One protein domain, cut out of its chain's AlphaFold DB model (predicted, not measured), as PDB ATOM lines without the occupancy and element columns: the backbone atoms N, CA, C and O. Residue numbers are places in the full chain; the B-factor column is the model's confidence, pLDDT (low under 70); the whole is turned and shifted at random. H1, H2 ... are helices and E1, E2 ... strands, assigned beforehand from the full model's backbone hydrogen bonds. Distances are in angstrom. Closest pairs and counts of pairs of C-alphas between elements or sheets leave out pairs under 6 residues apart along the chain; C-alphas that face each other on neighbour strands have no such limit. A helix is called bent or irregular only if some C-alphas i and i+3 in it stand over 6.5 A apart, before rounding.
ATOM      1  N   PHE A  38     195.747 195.115 234.727       40.16
ATOM      2  CA  PHE A  38     194.458 194.698 234.189       40.16
ATOM      3  C   PHE A  38     194.453 195.195 232.747       40.16
ATOM      4  O   PHE A  38     194.273 196.389 232.505       40.16
ATOM      5  N   ALA A  39     194.773 194.304 231.807       40.25
ATOM      6  CA  ALA A  39     194.705 194.621 230.390       40.25
ATOM      7  C   ALA A  39     193.268 195.050 230.080       40.25
ATOM      8  O   ALA A  39     192.332 194.259 230.209       40.25
ATOM      9  N   ASP A  40     193.096 196.326 229.743       45.53
ATOM     10  CA  ASP A  40     191.822 196.887 229.320       45.53
ATOM     11  C   ASP A  40     191.466 196.193 227.997       45.53
ATOM     12  O   ASP A  40     191.966 196.552 226.931       45.53
ATOM     13  N   LEU A  41     190.669 195.118 228.075       48.84
ATOM     14  CA  LEU A  41     190.267 194.313 226.915       48.84
ATOM     15  C   LEU A  41     189.633 195.193 225.830       48.84
ATOM     16  O   LEU A  41     189.730 194.855 224.658       48.84
ATOM     17  N   HIS A  42     189.079 196.353 226.209       51.06
ATOM     18  CA  HIS A  42     188.498 197.355 225.320       51.06
ATOM     19  C   HIS A  42     189.431 197.906 224.241       51.06
ATOM     20  O   HIS A  42     188.938 198.245 223.165       51.06
ATOM     21  N   ASP A  43     190.746 197.951 224.466       49.66
ATOM     22  CA  ASP A  43     191.682 198.464 223.455       49.66
ATOM     23  C   ASP A  43     191.849 197.487 222.266       49.66
ATOM     24  O   ASP A  43     192.288 197.893 221.189       49.66
ATOM     25  N   TYR A  44     191.423 196.225 222.420       48.25
ATOM     26  CA  TYR A  44     191.477 195.175 221.390       48.25
ATOM     27  C   TYR A  44     190.109 194.867 220.744       48.25
ATOM     28  O   TYR A  44     190.020 194.010 219.870       48.25
ATOM     29  N   LEU A  45     189.034 195.566 221.136       49.41
ATOM     30  CA  LEU A  45     187.647 195.222 220.768       49.41
ATOM     31  C   LEU A  45     187.157 195.794 219.428       49.41
ATOM     32  O   LEU A  45     186.025 195.529 219.033       49.41
ATOM     33  N   PHE A  46     187.969 196.563 218.702       49.75
ATOM     34  CA  PHE A  46     187.534 197.164 217.431       49.75
ATOM     35  C   PHE A  46     187.563 196.197 216.234       49.75
ATOM     36  O   PHE A  46     187.207 196.595 215.124       49.75
ATOM     37  N   THR A  47     187.988 194.945 216.429       52.88
ATOM     38  CA  THR A  47     188.106 193.953 215.347       52.88
ATOM     39  C   THR A  47     186.841 193.106 215.163       52.88
ATOM     40  O   THR A  47     186.573 192.669 214.044       52.88
ATOM     41  N   GLU A  48     186.014 192.928 216.198       52.28
ATOM     42  CA  GLU A  48     184.804 192.099 216.128       52.28
ATOM     43  C   GLU A  48     183.514 192.934 216.140       52.28
ATOM     44  O   GLU A  48     183.364 193.889 216.898       52.28
ATOM     45  N   LYS A  49     182.555 192.572 215.275       55.75
ATOM     46  CA  LYS A  49     181.260 193.266 215.122       55.75
ATOM     47  C   LYS A  49     180.297 193.039 216.292       55.75
ATOM     48  O   LYS A  49     179.371 193.828 216.462       55.75
ATOM     49  N   GLU A  50     180.493 191.975 217.063       55.06
ATOM     50  CA  GLU A  50     179.645 191.590 218.188       55.06
ATOM     51  C   GLU A  50     180.528 191.081 219.322       55.06
ATOM     52  O   GLU A  50     181.354 190.199 219.119       55.06
ATOM     53  N   ILE A  51     180.351 191.639 220.517       64.56
ATOM     54  CA  ILE A  51     181.150 191.293 221.692       64.56
ATOM     55  C   ILE A  51     180.202 190.667 222.706       64.56
ATOM     56  O   ILE A  51     179.276 191.320 223.196       64.56
ATOM     57  N   LEU A  52     180.422 189.392 223.025       63.91
ATOM     58  CA  LEU A  52     179.641 188.692 224.038       63.91
ATOM     59  C   LEU A  52     179.984 189.238 225.428       63.91
ATOM     60  O   LEU A  52     181.055 188.970 225.976       63.91
ATOM     61  N   TYR A  53     179.052 189.983 226.022       72.81
ATOM     62  CA  TYR A  53     179.183 190.441 227.401       72.81
ATOM     63  C   TYR A  53     178.979 189.272 228.370       72.81
ATOM     64  O   TYR A  53     177.868 188.766 228.539       72.81
ATOM     65  N   HIS A  54     180.060 188.856 229.023       72.00
ATOM     66  CA  HIS A  54     180.026 187.849 230.074       72.00
ATOM     67  C   HIS A  54     179.993 188.555 231.426       72.00
ATOM     68  O   HIS A  54     180.999 189.094 231.882       72.00
ATOM     69  N   MET A  55     178.830 188.556 232.076       74.56
ATOM     70  CA  MET A  55     178.749 189.022 233.455       74.56
ATOM     71  C   MET A  55     179.415 187.981 234.370       74.56
ATOM     72  O   MET A  55     179.041 186.806 234.301       74.56
ATOM     73  N   PRO A  56     180.363 188.368 235.242       79.62
ATOM     74  CA  PRO A  56     180.880 187.452 236.247       79.62
ATOM     75  C   PRO A  56     179.741 187.032 237.184       79.62
ATOM     76  O   PRO A  56     179.006 187.875 237.703       79.62
ATOM     77  N   TYR A  57     179.581 185.725 237.384       84.69
ATOM     78  CA  TYR A  57     178.616 185.196 238.343       84.69
ATOM     79  C   TYR A  57     179.069 185.533 239.766       84.69
ATOM     80  O   TYR A  57     180.217 185.286 240.131       84.69
ATOM     81  N   MET A  58     178.157 186.077 240.569       84.00
ATOM     82  CA  MET A  58     178.380 186.391 241.978       84.00
ATOM     83  C   MET A  58     177.281 185.721 242.800       84.00
ATOM     84  O   MET A  58     176.112 185.746 242.417       84.00
ATOM     85  N   HIS A  59     177.644 185.105 243.925       91.88
ATOM     86  CA  HIS A  59     176.667 184.448 244.789       91.88
ATOM     87  C   HIS A  59     175.740 185.494 245.435       91.88
ATOM     88  O   HIS A  59     176.194 186.572 245.816       91.88
ATOM     89  N   GLU A  60     174.456 185.180 245.632       92.62
ATOM     90  CA  GLU A  60     173.441 186.130 246.129       92.62
ATOM     91  C   GLU A  60     173.875 186.848 247.420       92.62
ATOM     92  O   GLU A  60     173.798 188.069 247.539       92.62
ATOM     93  N   ARG A  61     174.425 186.088 248.373       93.06
ATOM     94  CA  ARG A  61     174.985 186.629 249.622       93.06
ATOM     95  C   ARG A  61     176.074 187.686 249.390       93.06
ATOM     96  O   ARG A  61     176.143 188.662 250.135       93.06
ATOM     97  N   GLU A  62     176.933 187.493 248.393       91.50
ATOM     98  CA  GLU A  62     177.982 188.453 248.043       91.50
ATOM     99  C   GLU A  62     177.402 189.671 247.327       91.50
ATOM    100  O   GLU A  62     177.782 190.793 247.658       91.50
ATOM    101  N   MET A  63     176.417 189.475 246.443       90.69
ATOM    102  CA  MET A  63     175.704 190.570 245.777       90.69
ATOM    103  C   MET A  63     175.021 191.496 246.790       90.69
ATOM    104  O   MET A  63     175.158 192.716 246.697       90.69
ATOM    105  N   LEU A  64     174.334 190.927 247.787       93.62
ATOM    106  CA  LEU A  64     173.693 191.681 248.869       93.62
ATOM    107  C   LEU A  64     174.714 192.444 249.718       93.62
ATOM    108  O   LEU A  64     174.491 193.596 250.089       93.62
ATOM    109  N   ARG A  65     175.863 191.826 250.009       94.00
ATOM    110  CA  ARG A  65     176.934 192.484 250.765       94.00
ATOM    111  C   ARG A  65     177.549 193.644 249.979       94.00
ATOM    112  O   ARG A  65     177.762 194.714 250.545       94.00
ATOM    113  N   ALA A  66     177.838 193.439 248.695       92.94
ATOM    114  CA  ALA A  66     178.455 194.442 247.833       92.94
ATOM    115  C   ALA A  66     177.525 195.640 247.593       92.94
ATOM    116  O   ALA A  66     177.969 196.787 247.678       92.94
ATOM    117  N   SER A  67     176.234 195.387 247.357       93.88
ATOM    118  CA  SER A  67     175.242 196.446 247.150       93.88
ATOM    119  C   SER A  67     175.043 197.296 248.407       93.88
ATOM    120  O   SER A  67     175.065 198.525 248.318       93.88
ATOM    121  N   GLN A  68     174.944 196.663 249.582       94.88
ATOM    122  CA  GLN A  68     174.814 197.365 250.857       94.88
ATOM    123  C   GLN A  68     176.050 198.221 251.157       94.88
ATOM    124  O   GLN A  68     175.923 199.391 251.517       94.88
ATOM    125  N   TYR A  69     177.249 197.669 250.952       96.38
ATOM    126  CA  TYR A  69     178.494 198.408 251.151       96.38
ATOM    127  C   TYR A  69     178.572 199.640 250.240       96.38
ATOM    128  O   TYR A  69     178.865 200.741 250.703       96.38
ATOM    129  N   PHE A  70     178.254 199.484 248.952       95.00
ATOM    130  CA  PHE A  70     178.252 200.600 248.007       95.00
ATOM    131  C   PHE A  70     177.233 201.684 248.389       95.00
ATOM    132  O   PHE A  70     177.554 202.874 248.355       95.00
ATOM    133  N   TYR A  71     176.028 201.286 248.808       95.06
ATOM    134  CA  TYR A  71     175.001 202.212 249.283       95.06
ATOM    135  C   TYR A  71     175.490 203.048 250.474       95.06
ATOM    136  O   TYR A  71     175.350 204.273 250.474       95.06
ATOM    137  N   GLU A  72     176.116 202.412 251.465       96.25
ATOM    138  CA  GLU A  72     176.645 203.104 252.640       96.25
ATOM    139  C   GLU A  72     177.756 204.095 252.279       96.25
ATOM    140  O   GLU A  72     177.737 205.223 252.775       96.25
ATOM    141  N   GLN A  73     178.660 203.731 251.363       95.31
ATOM    142  CA  GLN A  73     179.702 204.640 250.870       95.31
ATOM    143  C   GLN A  73     179.105 205.852 250.143       95.31
ATOM    144  O   GLN A  73     179.472 206.997 250.417       95.31
ATOM    145  N   MET A  74     178.135 205.630 249.252       93.31
ATOM    146  CA  MET A  74     177.504 206.712 248.492       93.31
ATOM    147  C   MET A  74     176.669 207.641 249.378       93.31
ATOM    148  O   MET A  74     176.619 208.847 249.123       93.31
ATOM    149  N   ARG A  75     176.071 207.115 250.454       94.06
ATOM    150  CA  ARG A  75     175.323 207.900 251.446       94.06
ATOM    151  C   ARG A  75     176.206 208.898 252.200       94.06
ATOM    152  O   ARG A  75     175.728 209.966 252.575       94.06
ATOM    153  N   LEU A  76     177.485 208.583 252.408       94.56
ATOM    154  CA  LEU A  76     178.438 209.468 253.090       94.56
ATOM    155  C   LEU A  76     178.895 210.649 252.218       94.56
ATOM    156  O   LEU A  76     179.419 211.633 252.741       94.56
ATOM    157  N   ARG A  77     178.692 210.591 250.896       95.25
ATOM    158  CA  ARG A  77     179.139 211.636 249.971       95.25
ATOM    159  C   ARG A  77     178.377 212.943 250.208       95.25
ATOM    160  O   ARG A  77     177.162 213.025 250.029       95.25
ATOM    161  N   ARG A  78     179.110 214.013 250.520       91.75
ATOM    162  CA  ARG A  78     178.577 215.376 250.677       91.75
ATOM    163  C   ARG A  78     179.338 216.351 249.788       91.75
ATOM    164  O   ARG A  78     180.525 216.175 249.534       91.75
ATOM    165  N   SER A  79     178.655 217.394 249.322       88.94
ATOM    166  CA  SER A  79     179.303 218.485 248.591       88.94
ATOM    167  C   SER A  79     180.073 219.366 249.571       88.94
ATOM    168  O   SER A  79     179.472 220.110 250.346       88.94
ATOM    169  N   VAL A  80     181.399 219.269 249.533       89.31
ATOM    170  CA  VAL A  80     182.316 220.058 250.360       89.31
ATOM    171  C   VAL A  80     182.778 221.285 249.571       89.31
ATOM    172  O   VAL A  80     183.028 221.194 248.372       89.31
ATOM    173  N   ARG A  81     182.853 222.446 250.234       87.81
ATOM    174  CA  ARG A  81     183.292 223.729 249.642       87.81
ATOM    175  C   ARG A  81     184.499 224.347 250.358       87.81
ATOM    176  O   ARG A  81     184.803 225.510 250.138       87.81
ATOM    177  N   SER A  82     185.160 223.584 251.222       87.44
ATOM    178  CA  SER A  82     186.395 223.966 251.907       87.44
ATOM    179  C   SER A  82     187.374 222.808 251.759       87.44
ATOM    180  O   SER A  82     187.054 221.680 252.139       87.44
ATOM    181  N   PHE A  83     188.520 223.063 251.132       90.31
ATOM    182  CA  PHE A  83     189.515 222.039 250.813       90.31
ATOM    183  C   PHE A  83     190.847 222.363 251.482       90.31
ATOM    184  O   PHE A  83     191.159 223.517 251.753       90.31
ATOM    185  N   SER A  84     191.631 221.320 251.744       91.50
ATOM    186  CA  SER A  84     193.021 221.453 252.169       91.50
ATOM    187  C   SER A  84     193.926 221.597 250.947       91.50
ATOM    188  O   SER A  84     193.696 220.935 249.937       91.50
ATOM    189  N   THR A  85     195.003 222.368 251.086       89.31
ATOM    190  CA  THR A  85     196.055 222.550 250.074       89.31
ATOM    191  C   THR A  85     196.997 221.348 249.938       89.31
ATOM    192  O   THR A  85     197.949 221.385 249.159       89.31
ATOM    193  N   ARG A  86     196.763 220.255 250.683       90.94
ATOM    194  CA  ARG A  86     197.593 219.045 250.622       90.94
ATOM    195  C   ARG A  86     197.591 218.452 249.210       90.94
ATOM    196  O   ARG A  86     196.536 218.097 248.687       90.94
ATOM    197  N   ALA A  87     198.782 218.275 248.641       88.00
ATOM    198  CA  ALA A  87     198.954 217.668 247.326       88.00
ATOM    199  C   ALA A  87     198.356 216.251 247.265       88.00
ATOM    200  O   ALA A  87     198.447 215.468 248.215       88.00
ATOM    201  N   VAL A  88     197.754 215.920 246.120       89.50
ATOM    202  CA  VAL A  88     197.153 214.610 245.844       89.50
ATOM    203  C   VAL A  88     197.966 213.919 244.746       89.50
ATOM    204  O   VAL A  88     198.242 214.550 243.724       89.50
ATOM    205  N   PRO A  89     198.339 212.635 244.908       91.94
ATOM    206  CA  PRO A  89     199.023 211.884 243.862       91.94
ATOM    207  C   PRO A  89     198.242 211.885 242.542       91.94
ATOM    208  O   PRO A  89     197.075 211.487 242.498       91.94
ATOM    209  N   LEU A  90     198.904 212.264 241.446       88.06
ATOM    210  CA  LEU A  90     198.270 212.362 240.124       88.06
ATOM    211  C   LEU A  90     197.696 211.024 239.639       88.06
ATOM    212  O   LEU A  90     196.682 211.018 238.946       88.06
ATOM    213  N   LYS A  91     198.276 209.892 240.057       90.12
ATOM    214  CA  LYS A  91     197.762 208.551 239.734       90.12
ATOM    215  C   LYS A  91     196.329 208.339 240.238       90.12
ATOM    216  O   LYS A  91     195.522 207.728 239.545       90.12
ATOM    217  N   ILE A  92     195.986 208.890 241.406       91.62
ATOM    218  CA  ILE A  92     194.624 208.807 241.954       91.62
ATOM    219  C   ILE A  92     193.658 209.585 241.057       91.62
ATOM    220  O   ILE A  92     192.604 209.072 240.691       91.62
ATOM    221  N   VAL A  93     194.043 210.796 240.645       90.38
ATOM    222  CA  VAL A  93     193.242 211.634 239.739       90.38
ATOM    223  C   VAL A  93     193.055 210.950 238.383       90.38
ATOM    224  O   VAL A  93     191.945 210.922 237.857       90.38
ATOM    225  N   GLN A  94     194.109 210.336 237.840       89.69
ATOM    226  CA  GLN A  94     194.033 209.562 236.600       89.69
ATOM    227  C   GLN A  94     193.060 208.390 236.716       89.69
ATOM    228  O   GLN A  94     192.257 208.194 235.810       89.69
ATOM    229  N   ASN A  95     193.086 207.639 237.819       91.00
ATOM    230  CA  ASN A  95     192.154 206.530 238.026       91.00
ATOM    231  C   ASN A  95     190.701 207.022 238.081       91.00
ATOM    232  O   ASN A  95     189.844 206.431 237.434       91.00
ATOM    233  N   ILE A  96     190.434 208.151 238.751       91.75
ATOM    234  CA  ILE A  96     189.100 208.775 238.775       91.75
ATOM    235  C   ILE A  96     188.639 209.141 237.357       91.75
ATOM    236  O   ILE A  96     187.504 208.851 236.981       91.75
ATOM    237  N   ILE A  97     189.521 209.745 236.552       89.44
ATOM    238  CA  ILE A  97     189.217 210.125 235.165       89.44
ATOM    239  C   ILE A  97     189.002 208.889 234.287       89.44
ATOM    240  O   ILE A  97     188.072 208.874 233.487       89.44
ATOM    241  N   LYS A  98     189.812 207.835 234.451       86.19
ATOM    242  CA  LYS A  98     189.636 206.561 233.738       86.19
ATOM    243  C   LYS A  98     188.272 205.949 234.050       86.19
ATOM    244  O   LYS A  98     187.575 205.565 233.120       86.19
ATOM    245  N   THR A  99     187.857 205.935 235.318       88.56
ATOM    246  CA  THR A  99     186.526 205.455 235.714       88.56
ATOM    247  C   THR A  99     185.408 206.318 235.128       88.56
ATOM    248  O   THR A  99     184.459 205.783 234.567       88.56
ATOM    249  N   ALA A 100     185.509 207.648 235.213       87.25
ATOM    250  CA  ALA A 100     184.471 208.547 234.702       87.25
ATOM    251  C   ALA A 100     184.356 208.515 233.170       87.25
ATOM    252  O   ALA A 100     183.256 208.586 232.633       87.25
ATOM    253  N   GLY A 101     185.492 208.422 232.477       82.62
ATOM    254  CA  GLY A 101     185.557 208.392 231.025       82.62
ATOM    255  C   GLY A 101     185.255 207.009 230.463       82.62
ATOM    256  O   GLY A 101     184.255 206.825 229.789       82.62
ATOM    257  N   ARG A 102     186.095 206.007 230.729       76.81
ATOM    258  CA  ARG A 102     185.983 204.707 230.043       76.81
ATOM    259  C   ARG A 102     184.794 203.868 230.488       76.81
ATOM    260  O   ARG A 102     184.265 203.117 229.680       76.81
ATOM    261  N   CYS A 103     184.377 203.974 231.748       79.75
ATOM    262  CA  CYS A 103     183.303 203.128 232.272       79.75
ATOM    263  C   CYS A 103     181.904 203.726 232.059       79.75
ATOM    264  O   CYS A 103     180.912 203.056 232.343       79.75
ATOM    265  N   SER A 104     181.801 204.976 231.593       84.00
ATOM    266  CA  SER A 104     180.511 205.620 231.348       84.00
ATOM    267  C   SER A 104     179.975 205.245 229.959       84.00
ATOM    268  O   SER A 104     180.715 205.328 228.975       84.00
ATOM    269  N   PRO A 105     178.697 204.845 229.828       83.94
ATOM    270  CA  PRO A 105     178.122 204.528 228.529       83.94
ATOM    271  C   PRO A 105     177.977 205.795 227.674       83.94
ATOM    272  O   PRO A 105     177.581 206.855 228.157       83.94
ATOM    273  N   SER A 106     178.259 205.682 226.377       80.56
ATOM    274  CA  SER A 106     177.989 206.738 225.397       80.56
ATOM    275  C   SER A 106     177.453 206.148 224.098       80.56
ATOM    276  O   SER A 106     177.775 205.015 223.729       80.56
ATOM    277  N   VAL A 107     176.614 206.917 223.402       74.94
ATOM    278  CA  VAL A 107     176.062 206.514 222.103       74.94
ATOM    279  C   VAL A 107     177.214 206.262 221.135       74.94
ATOM    280  O   VAL A 107     178.123 207.085 221.032       74.94
ATOM    281  N   ALA A 108     177.187 205.108 220.467       75.19
ATOM    282  CA  ALA A 108     178.247 204.643 219.569       75.19
ATOM    283  C   ALA A 108     179.654 204.624 220.202       75.19
ATOM    284  O   ALA A 108     180.648 204.697 219.485       75.19
ATOM    285  N   ASN A 109     179.745 204.557 221.538       73.94
ATOM    286  CA  ASN A 109     180.996 204.707 222.275       73.94
ATOM    287  C   ASN A 109     181.774 205.983 221.877       73.94
ATOM    288  O   ASN A 109     183.000 205.985 221.810       73.94
ATOM    289  N   ALA A 110     181.058 207.070 221.560       74.25
ATOM    290  CA  ALA A 110     181.657 208.308 221.069       74.25
ATOM    291  C   ALA A 110     182.502 209.041 222.124       74.25
ATOM    292  O   ALA A 110     183.356 209.840 221.749       74.25
ATOM    293  N   GLN A 111     182.246 208.782 223.414       79.81
ATOM    294  CA  GLN A 111     182.958 209.349 224.564       79.81
ATOM    295  C   GLN A 111     183.233 210.867 224.445       79.81
ATOM    296  O   GLN A 111     184.386 211.288 224.550       79.81
ATOM    297  N   PRO A 112     182.204 211.717 224.225       85.62
ATOM    298  CA  PRO A 112     182.376 213.139 223.907       85.62
ATOM    299  C   PRO A 112     182.672 213.992 225.155       85.62
ATOM    300  O   PRO A 112     182.092 215.060 225.349       85.62
ATOM    301  N   TRP A 113     183.538 213.522 226.051       87.75
ATOM    302  CA  TRP A 113     183.954 214.238 227.255       87.75
ATOM    303  C   TRP A 113     185.442 214.568 227.203       87.75
ATOM    304  O   TRP A 113     186.289 213.729 226.901       87.75
ATOM    305  N   LYS A 114     185.777 215.802 227.575       88.62
ATOM    306  CA  LYS A 114     187.153 216.255 227.760       88.62
ATOM    307  C   LYS A 114     187.356 216.652 229.214       88.62
ATOM    308  O   LYS A 114     186.708 217.566 229.717       88.62
ATOM    309  N   PHE A 115     188.267 215.946 229.876       91.00
ATOM    310  CA  PHE A 115     188.658 216.208 231.256       91.00
ATOM    311  C   PHE A 115     189.931 217.055 231.267       91.00
ATOM    312  O   PHE A 115     191.011 216.577 230.923       91.00
ATOM    313  N   CYS A 116     189.810 218.320 231.660       91.12
ATOM    314  CA  CYS A 116     190.937 219.232 231.810       91.12
ATOM    315  C   CYS A 116     191.358 219.275 233.284       91.12
ATOM    316  O   CYS A 116     190.594 219.714 234.144       91.12
ATOM    317  N   VAL A 117     192.578 218.818 233.571       92.69
ATOM    318  CA  VAL A 117     193.157 218.834 234.921       92.69
ATOM    319  C   VAL A 117     194.022 220.083 235.072       92.69
ATOM    320  O   VAL A 117     194.998 220.254 234.343       92.69
ATOM    321  N   VAL A 118     193.678 220.954 236.021       91.19
ATOM    322  CA  VAL A 118     194.433 222.177 236.317       91.19
ATOM    323  C   VAL A 118     195.107 222.035 237.679       91.19
ATOM    324  O   VAL A 118     194.438 221.882 238.701       91.19
ATOM    325  N   VAL A 119     196.442 222.075 237.669       90.31
ATOM    326  CA  VAL A 119     197.298 221.975 238.870       90.31
ATOM    327  C   VAL A 119     198.039 223.289 239.148       90.31
ATOM    328  O   VAL A 119     198.315 223.599 240.298       90.31
ATOM    329  N   SER A 120     198.331 224.083 238.111       91.00
ATOM    330  CA  SER A 120     199.032 225.371 238.235       91.00
ATOM    331  C   SER A 120     198.225 226.374 239.064       91.00
ATOM    332  O   SER A 120     197.055 226.629 238.764       91.00
ATOM    333  N   ASP A 121     198.868 226.958 240.078       90.00
ATOM    334  CA  ASP A 121     198.251 227.945 240.968       90.00
ATOM    335  C   ASP A 121     197.865 229.237 240.239       90.00
ATOM    336  O   ASP A 121     196.781 229.762 240.482       90.00
ATOM    337  N   GLU A 122     198.681 229.685 239.279       92.69
ATOM    338  CA  GLU A 122     198.384 230.848 238.427       92.69
ATOM    339  C   GLU A 122     197.082 230.637 237.648       92.69
ATOM    340  O   GLU A 122     196.141 231.419 237.763       92.69
ATOM    341  N   ARG A 123     196.959 229.499 236.949       92.50
ATOM    342  CA  ARG A 123     195.740 229.180 236.188       92.50
ATOM    343  C   ARG A 123     194.512 229.035 237.081       92.50
ATOM    344  O   ARG A 123     193.414 229.402 236.670       92.50
ATOM    345  N   LYS A 124     194.661 228.485 238.291       91.75
ATOM    346  CA  LYS A 124     193.556 228.411 239.263       91.75
ATOM    347  C   LYS A 124     193.122 229.805 239.722       91.75
ATOM    348  O   LYS A 124     191.920 230.038 239.856       91.75
ATOM    349  N   ALA A 125     194.068 230.720 239.937       92.19
ATOM    350  CA  ALA A 125     193.777 232.103 240.300       92.19
ATOM    351  C   ALA A 125     193.032 232.841 239.175       92.19
ATOM    352  O   ALA A 125     192.009 233.472 239.447       92.19
ATOM    353  N   ASP A 126     193.461 232.671 237.921       93.38
ATOM    354  CA  ASP A 126     192.786 233.251 236.752       93.38
ATOM    355  C   ASP A 126     191.343 232.745 236.623       93.38
ATOM    356  O   ASP A 126     190.398 233.527 236.489       93.38
ATOM    357  N   ILE A 127     191.148 231.424 236.731       92.69
ATOM    358  CA  ILE A 127     189.816 230.803 236.694       92.69
ATOM    359  C   ILE A 127     188.944 231.345 237.828       92.69
ATOM    360  O   ILE A 127     187.772 231.656 237.610       92.69
ATOM    361  N   ARG A 128     189.494 231.483 239.038       92.75
ATOM    362  CA  ARG A 128     188.759 232.035 240.177       92.75
ATOM    363  C   ARG A 128     188.302 233.463 239.906       92.75
ATOM    364  O   ARG A 128     187.128 233.747 240.125       92.75
ATOM    365  N   ALA A 129     189.182 234.331 239.414       92.31
ATOM    366  CA  ALA A 129     188.839 235.720 239.121       92.31
ATOM    367  C   ALA A 129     187.698 235.822 238.094       92.31
ATOM    368  O   ALA A 129     186.739 236.564 238.312       92.31
ATOM    369  N   LEU A 130     187.756 235.020 237.024       92.38
ATOM    370  CA  LEU A 130     186.714 234.978 235.994       92.38
ATOM    371  C   LEU A 130     185.371 234.483 236.552       92.38
ATOM    372  O   LEU A 130     184.336 235.104 236.317       92.38
ATOM    373  N   VAL A 131     185.382 233.397 237.330       90.50
ATOM    374  CA  VAL A 131     184.156 232.822 237.907       90.50
ATOM    375  C   VAL A 131     183.542 233.741 238.967       90.50
ATOM    376  O   VAL A 131     182.319 233.830 239.061       90.50
ATOM    377  N   GLU A 132     184.352 234.421 239.783       89.69
ATOM    378  CA  GLU A 132     183.857 235.377 240.782       89.69
ATOM    379  C   GLU A 132     183.272 236.638 240.124       89.69
ATOM    380  O   GLU A 132     182.249 237.145 240.593       89.69
ATOM    381  N   ALA A 133     183.862 237.116 239.020       89.12
ATOM    382  CA  ALA A 133     183.328 238.233 238.240       89.12
ATOM    383  C   ALA A 133     181.962 237.896 237.615       89.12
ATOM    384  O   ALA A 133     181.001 238.640 237.818       89.12
ATOM    385  N   ASP A 134     181.850 236.741 236.949       87.38
ATOM    386  CA  ASP A 134     180.592 236.264 236.354       87.38
ATOM    387  C   ASP A 134     179.515 236.011 237.424       87.38
ATOM    388  O   ASP A 134     178.367 236.437 237.296       87.38
ATOM    389  N   ALA A 135     179.889 235.404 238.557       84.31
ATOM    390  CA  ALA A 135     178.967 235.190 239.671       84.31
ATOM    391  C   ALA A 135     178.440 236.510 240.259       84.31
ATOM    392  O   ALA A 135     177.266 236.586 240.635       84.31
ATOM    393  N   ARG A 136     179.286 237.546 240.334       82.06
ATOM    394  CA  ARG A 136     178.889 238.884 240.787       82.06
ATOM    395  C   ARG A 136     177.918 239.535 239.807       82.06
ATOM    396  O   ARG A 136     176.908 240.078 240.249       82.06
ATOM    397  N   GLU A 137     178.191 239.462 238.507       83.06
ATOM    398  CA  GLU A 137     177.289 239.993 237.482       83.06
ATOM    399  C   GLU A 137     175.933 239.276 237.514       83.06
ATOM    400  O   GLU A 137     174.885 239.920 237.564       83.06
ATOM    401  N   ASN A 138     175.943 237.944 237.574       81.69
ATOM    402  CA  ASN A 138     174.732 237.131 237.619       81.69
ATOM    403  C   ASN A 138     173.872 237.442 238.857       81.69
ATOM    404  O   ASN A 138     172.647 237.518 238.768       81.69
ATOM    405  N   TYR A 139     174.508 237.686 240.008       73.00
ATOM    406  CA  TYR A 139     173.813 238.126 241.218       73.00
ATOM    407  C   TYR A 139     173.136 239.490 241.028       73.00
ATOM    408  O   TYR A 139     171.964 239.636 241.367       73.00
ATOM    409  N   VAL A 140     173.834 240.469 240.440       75.94
ATOM    410  CA  VAL A 140     173.283 241.812 240.174       75.94
ATOM    411  C   VAL A 140     172.128 241.756 239.170       75.94
ATOM    412  O   VAL A 140     171.093 242.374 239.407       75.94
ATOM    413  N   ARG A 141     172.261 240.981 238.084       74.25
ATOM    414  CA  ARG A 141     171.206 240.835 237.064       74.25
ATOM    415  C   ARG A 141     169.938 240.202 237.646       74.25
ATOM    416  O   ARG A 141     168.851 240.723 237.429       74.25
ATOM    417  N   ARG A 142     170.069 239.134 238.443       65.94
ATOM    418  CA  ARG A 142     168.920 238.406 239.024       65.94
ATOM    419  C   ARG A 142     168.270 239.105 240.218       65.94
ATOM    420  O   ARG A 142     167.098 238.868 240.491       65.94
ATOM    421  N   MET A 143     169.000 239.974 240.913       58.97
ATOM    422  CA  MET A 143     168.448 240.836 241.966       58.97
ATOM    423  C   MET A 143     167.380 241.804 241.441       58.97
ATOM    424  O   MET A 143     166.422 242.093 242.154       58.97
ATOM    425  N   GLY A 144     167.512 242.273 240.196       59.16
ATOM    426  CA  GLY A 144     166.531 243.163 239.568       59.16
ATOM    427  C   GLY A 144     165.200 242.488 239.212       59.16
ATOM    428  O   GLY A 144     164.192 243.174 239.087       59.16
ATOM    429  N   GLU A 145     165.173 241.156 239.091       60.38
ATOM    430  CA  GLU A 145     164.002 240.383 238.639       60.38
ATOM    431  C   GLU A 145     163.107 239.877 239.789       60.38
ATOM    432  O   GLU A 145     162.158 239.136 239.550       60.38
ATOM    433  N   GLY A 146     163.375 240.273 241.042       54.31
ATOM    434  CA  GLY A 146     162.439 240.089 242.162       54.31
ATOM    435  C   GLY A 146     162.052 238.635 242.466       54.31
ATOM    436  O   GLY A 146     160.887 238.354 242.741       54.31
ATOM    437  N   THR A 147     162.996 237.692 242.407       57.84
ATOM    438  CA  THR A 147     162.700 236.251 242.510       57.84
ATOM    439  C   THR A 147     163.040 235.623 243.868       57.84
ATOM    440  O   THR A 147     164.093 235.857 244.460       57.84
ATOM    441  N   GLU A 148     162.167 234.713 244.313       59.12
ATOM    442  CA  GLU A 148     162.282 233.808 245.477       59.12
ATOM    443  C   GLU A 148     163.656 233.106 245.593       59.12
ATOM    444  O   GLU A 148     164.137 232.810 246.690       59.12
ATOM    445  N   TRP A 149     164.333 232.888 244.459       58.62
ATOM    446  CA  TRP A 149     165.680 232.319 244.379       58.62
ATOM    447  C   TRP A 149     166.711 233.128 245.172       58.62
ATOM    448  O   TRP A 149     167.504 232.564 245.924       58.62
ATOM    449  N   VAL A 150     166.654 234.453 245.053       58.28
ATOM    450  CA  VAL A 150     167.536 235.369 245.773       58.28
ATOM    451  C   VAL A 150     167.301 235.274 247.282       58.28
ATOM    452  O   VAL A 150     168.260 235.260 248.049       58.28
ATOM    453  N   MET A 151     166.044 235.134 247.713       56.75
ATOM    454  CA  MET A 151     165.672 235.037 249.131       56.75
ATOM    455  C   MET A 151     166.110 233.712 249.776       56.75
ATOM    456  O   MET A 151     166.434 233.686 250.960       56.75
ATOM    457  N   ARG A 152     166.181 232.609 249.012       57.38
ATOM    458  CA  ARG A 152     166.750 231.333 249.501       57.38
ATOM    459  C   ARG A 152     168.278 231.360 249.574       57.38
ATOM    460  O   ARG A 152     168.863 230.631 250.369       57.38
ATOM    461  N   VAL A 153     168.920 232.181 248.744       58.41
ATOM    462  CA  VAL A 153     170.382 232.317 248.673       58.41
ATOM    463  C   VAL A 153     170.912 233.368 249.659       58.41
ATOM    464  O   VAL A 153     172.005 233.192 250.188       58.41
ATOM    465  N   SER A 154     170.133 234.406 249.986       53.28
ATOM    466  CA  SER A 154     170.531 235.519 250.869       53.28
ATOM    467  C   SER A 154     170.873 235.110 252.307       53.28
ATOM    468  O   SER A 154     171.585 235.836 252.998       53.28
ATOM    469  N   GLN A 155     170.434 233.928 252.751       54.28
ATOM    470  CA  GLN A 155     170.826 233.354 254.043       54.28
ATOM    471  C   GLN A 155     172.310 232.932 254.091       54.28
ATOM    472  O   GLN A 155     172.841 232.673 255.169       54.28
ATOM    473  N   LEU A 156     173.001 232.878 252.946       55.97
ATOM    474  CA  LEU A 156     174.432 232.590 252.837       55.97
ATOM    475  C   LEU A 156     175.197 233.903 252.590       55.97
ATOM    476  O   LEU A 156     175.318 234.368 251.457       55.97
ATOM    477  N   GLN A 157     175.723 234.497 253.664       50.03
ATOM    478  CA  GLN A 157     176.295 235.855 253.697       50.03
ATOM    479  C   GLN A 157     177.516 236.129 252.784       50.03
ATOM    480  O   GLN A 157     177.958 237.269 252.710       50.03
ATOM    481  N   GLU A 158     178.040 235.162 252.023       57.50
ATOM    482  CA  GLU A 158     179.144 235.378 251.069       57.50
ATOM    483  C   GLU A 158     178.970 234.525 249.800       57.50
ATOM    484  O   GLU A 158     179.703 233.575 249.542       57.50
ATOM    485  N   THR A 159     177.951 234.838 248.996       63.53
ATOM    486  CA  THR A 159     177.520 233.972 247.879       63.53
ATOM    487  C   THR A 159     178.499 233.939 246.688       63.53
ATOM    488  O   THR A 159     178.553 232.937 245.972       63.53
ATOM    489  N   TRP A 160     179.276 235.002 246.443       72.00
ATOM    490  CA  TRP A 160     180.107 235.100 245.228       72.00
ATOM    491  C   TRP A 160     181.555 234.638 245.401       72.00
ATOM    492  O   TRP A 160     182.164 234.231 244.415       72.00
ATOM    493  N   LYS A 161     182.113 234.684 246.618       80.75
ATOM    494  CA  LYS A 161     183.500 234.267 246.871       80.75
ATOM    495  C   LYS A 161     183.617 232.750 246.745       80.75
ATOM    496  O   LYS A 161     182.839 232.004 247.340       80.75
ATOM    497  N   ARG A 162     184.618 232.275 246.002       85.19
ATOM    498  CA  ARG A 162     184.860 230.840 245.770       85.19
ATOM    499  C   ARG A 162     186.315 230.484 246.090       85.19
ATOM    500  O   ARG A 162     187.062 230.099 245.190       85.19
ATOM    501  N   PRO A 163     186.727 230.578 247.373       86.38
ATOM    502  CA  PRO A 163     188.114 230.325 247.784       86.38
ATOM    503  C   PRO A 163     188.579 228.899 247.464       86.38
ATOM    504  O   PRO A 163     189.727 228.678 247.091       86.38
ATOM    505  N   TYR A 164     187.653 227.940 247.456       88.12
ATOM    506  CA  TYR A 164     187.934 226.552 247.108       88.12
ATOM    507  C   TYR A 164     188.536 226.339 245.709       88.12
ATOM    508  O   TYR A 164     189.122 225.286 245.475       88.12
ATOM    509  N   LEU A 165     188.395 227.291 244.777       89.44
ATOM    510  CA  LEU A 165     188.997 227.191 243.441       89.44
ATOM    511  C   LEU A 165     190.524 227.325 243.477       89.44
ATOM    512  O   LEU A 165     191.200 226.739 242.637       89.44
ATOM    513  N   THR A 166     191.060 228.063 244.452       89.50
ATOM    514  CA  THR A 166     192.505 228.202 244.677       89.50
ATOM    515  C   THR A 166     193.017 227.192 245.697       89.50
ATOM    516  O   THR A 166     194.067 226.590 245.470       89.50
ATOM    517  N   ASP A 167     192.255 226.961 246.772       90.31
ATOM    518  CA  ASP A 167     192.674 226.105 247.893       90.31
ATOM    519  C   ASP A 167     192.762 224.626 247.501       90.31
ATOM    520  O   ASP A 167     193.571 223.876 248.046       90.31
ATOM    521  N   ALA A 168     191.924 224.187 246.555       91.50
ATOM    522  CA  ALA A 168     191.963 222.819 246.074       91.50
ATOM    523  C   ALA A 168     193.281 222.541 245.318       91.50
ATOM    524  O   ALA A 168     193.685 223.319 244.446       91.50
ATOM    525  N   PRO A 169     193.941 221.399 245.581       91.44
ATOM    526  CA  PRO A 169     195.204 221.053 244.931       91.44
ATOM    527  C   PRO A 169     195.019 220.769 243.435       91.44
ATOM    528  O   PRO A 169     195.934 220.980 242.645       91.44
ATOM    529  N   VAL A 170     193.835 220.293 243.040       92.00
ATOM    530  CA  VAL A 170     193.508 219.934 241.662       92.00
ATOM    531  C   VAL A 170     192.103 220.418 241.338       92.00
ATOM    532  O   VAL A 170     191.151 220.099 242.053       92.00
ATOM    533  N   LEU A 171     191.970 221.140 240.230       92.50
ATOM    534  CA  LEU A 171     190.685 221.497 239.643       92.50
ATOM    535  C   LEU A 171     190.437 220.607 238.418       92.50
ATOM    536  O   LEU A 171     191.248 220.575 237.492       92.50
ATOM    537  N   LEU A 172     189.315 219.884 238.414       93.06
ATOM    538  CA  LEU A 172     188.878 219.067 237.282       93.06
ATOM    539  C   LEU A 172     187.742 219.784 236.547       93.06
ATOM    540  O   LEU A 172     186.652 219.942 237.096       93.06
ATOM    541  N   VAL A 173     187.993 220.202 235.308       92.12
ATOM    542  CA  VAL A 173     186.990 220.830 234.441       92.12
ATOM    543  C   VAL A 173     186.511 219.801 233.426       92.12
ATOM    544  O   VAL A 173     187.316 219.212 232.706       92.12
ATOM    545  N   VAL A 174     185.198 219.576 233.385       91.69
ATOM    546  CA  VAL A 174     184.562 218.629 232.464       91.69
ATOM    547  C   VAL A 174     183.902 219.415 231.342       91.69
ATOM    548  O   VAL A 174     183.030 220.244 231.593       91.69
ATOM    549  N   CYS A 175     184.314 219.143 230.110       89.50
ATOM    550  CA  CYS A 175     183.753 219.746 228.910       89.50
ATOM    551  C   CYS A 175     183.078 218.672 228.056       89.50
ATOM    552  O   CYS A 175     183.602 217.569 227.912       89.50
ATOM    553  N   HIS A 176     181.938 219.016 227.464       87.38
ATOM    554  CA  HIS A 176     181.284 218.210 226.439       87.38
ATOM    555  C   HIS A 176     181.800 218.627 225.055       87.38
ATOM    556  O   HIS A 176     181.799 219.816 224.728       87.38
ATOM    557  N   GLU A 177     182.212 217.665 224.234       82.81
ATOM    558  CA  GLU A 177     182.595 217.892 222.841       82.81
ATOM    559  C   GLU A 177     181.346 217.974 221.955       82.81
ATOM    560  O   GLU A 177     180.653 216.983 221.731       82.81
TER     561      GLU A 177
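What this domain is: This is residues 38 to 177 of the 180 residues of the protein "Nitroreductase domain-containing protein" of Haemonchus placei (UniProt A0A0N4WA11). The domain is an open frame: a two-stranded ribbon, E1 and E2, lies near its middle, with H3 beside E1 and the long helix H4 leading away with H6 packed on its residues 121 to 128. Residues 43 to 57, 59 to 65 and 67 to 79, with most of H1 and H2, stick out away from H4. The printed part has 140 residues, with named elements in the order H1, H2, H3, E1, H4, H5, H6, E2; the sheet E1 - E2 is antiparallel and the class is mostly helix. It is only just loose, close to extended, with a radius of gyration of the C-alphas of 21.3 A, and spans 58 by 35 by 35 A.

How they stand to each other: H1, residues 41 to 47, and H2, residues 60 to 76, are apart. The closest C-alphas of H3, residues 90 to 102, and E1, residues 113 to 118, are those of Gly 101 and Trp 113, 7.1 A apart. E1 and E2, residues 171 to 176, are antiparallel, with N 114 and O 175 at 2.8 A. H4, residues 121 to 143, touches H6, residues 164 to 167; their closest C-alphas, Lys 124 and Thr 166, are 5.5 A apart. H4 and H5, residues 148 to 153, are close but not clearly touching, the closest C-alphas, Met 143 and Val 150, being 6.7 A apart. Every O i to N i+4 pair is within hydrogen-bond range in H2, H3, H4 and H5; H1 has 0 of 3, but 2 of 4 O i to N i+3 pairs, and H6 is too short for an i+4 pair.

Where its parts are: H1 begins at C-alpha 41, (190.267, 194.313, 226.915), and is irregular: C-alphas 43 and 46 are 7.4 A apart. H2 is 24.9 A long, H3 17.6 A, E1 16.0 A, H4 32.5 A and E2 16.5 A, ending at C-alpha 176, (181.284, 218.210, 226.439).

The domain as a whole: The two C-alphas farthest apart, His 59 and Gly 144, are 59.8 A apart. The printed part has no cut; the links H1 to H2 and H2 to H3 are long. Residues 38 to 52 and 142 to 159 have pLDDT under 70.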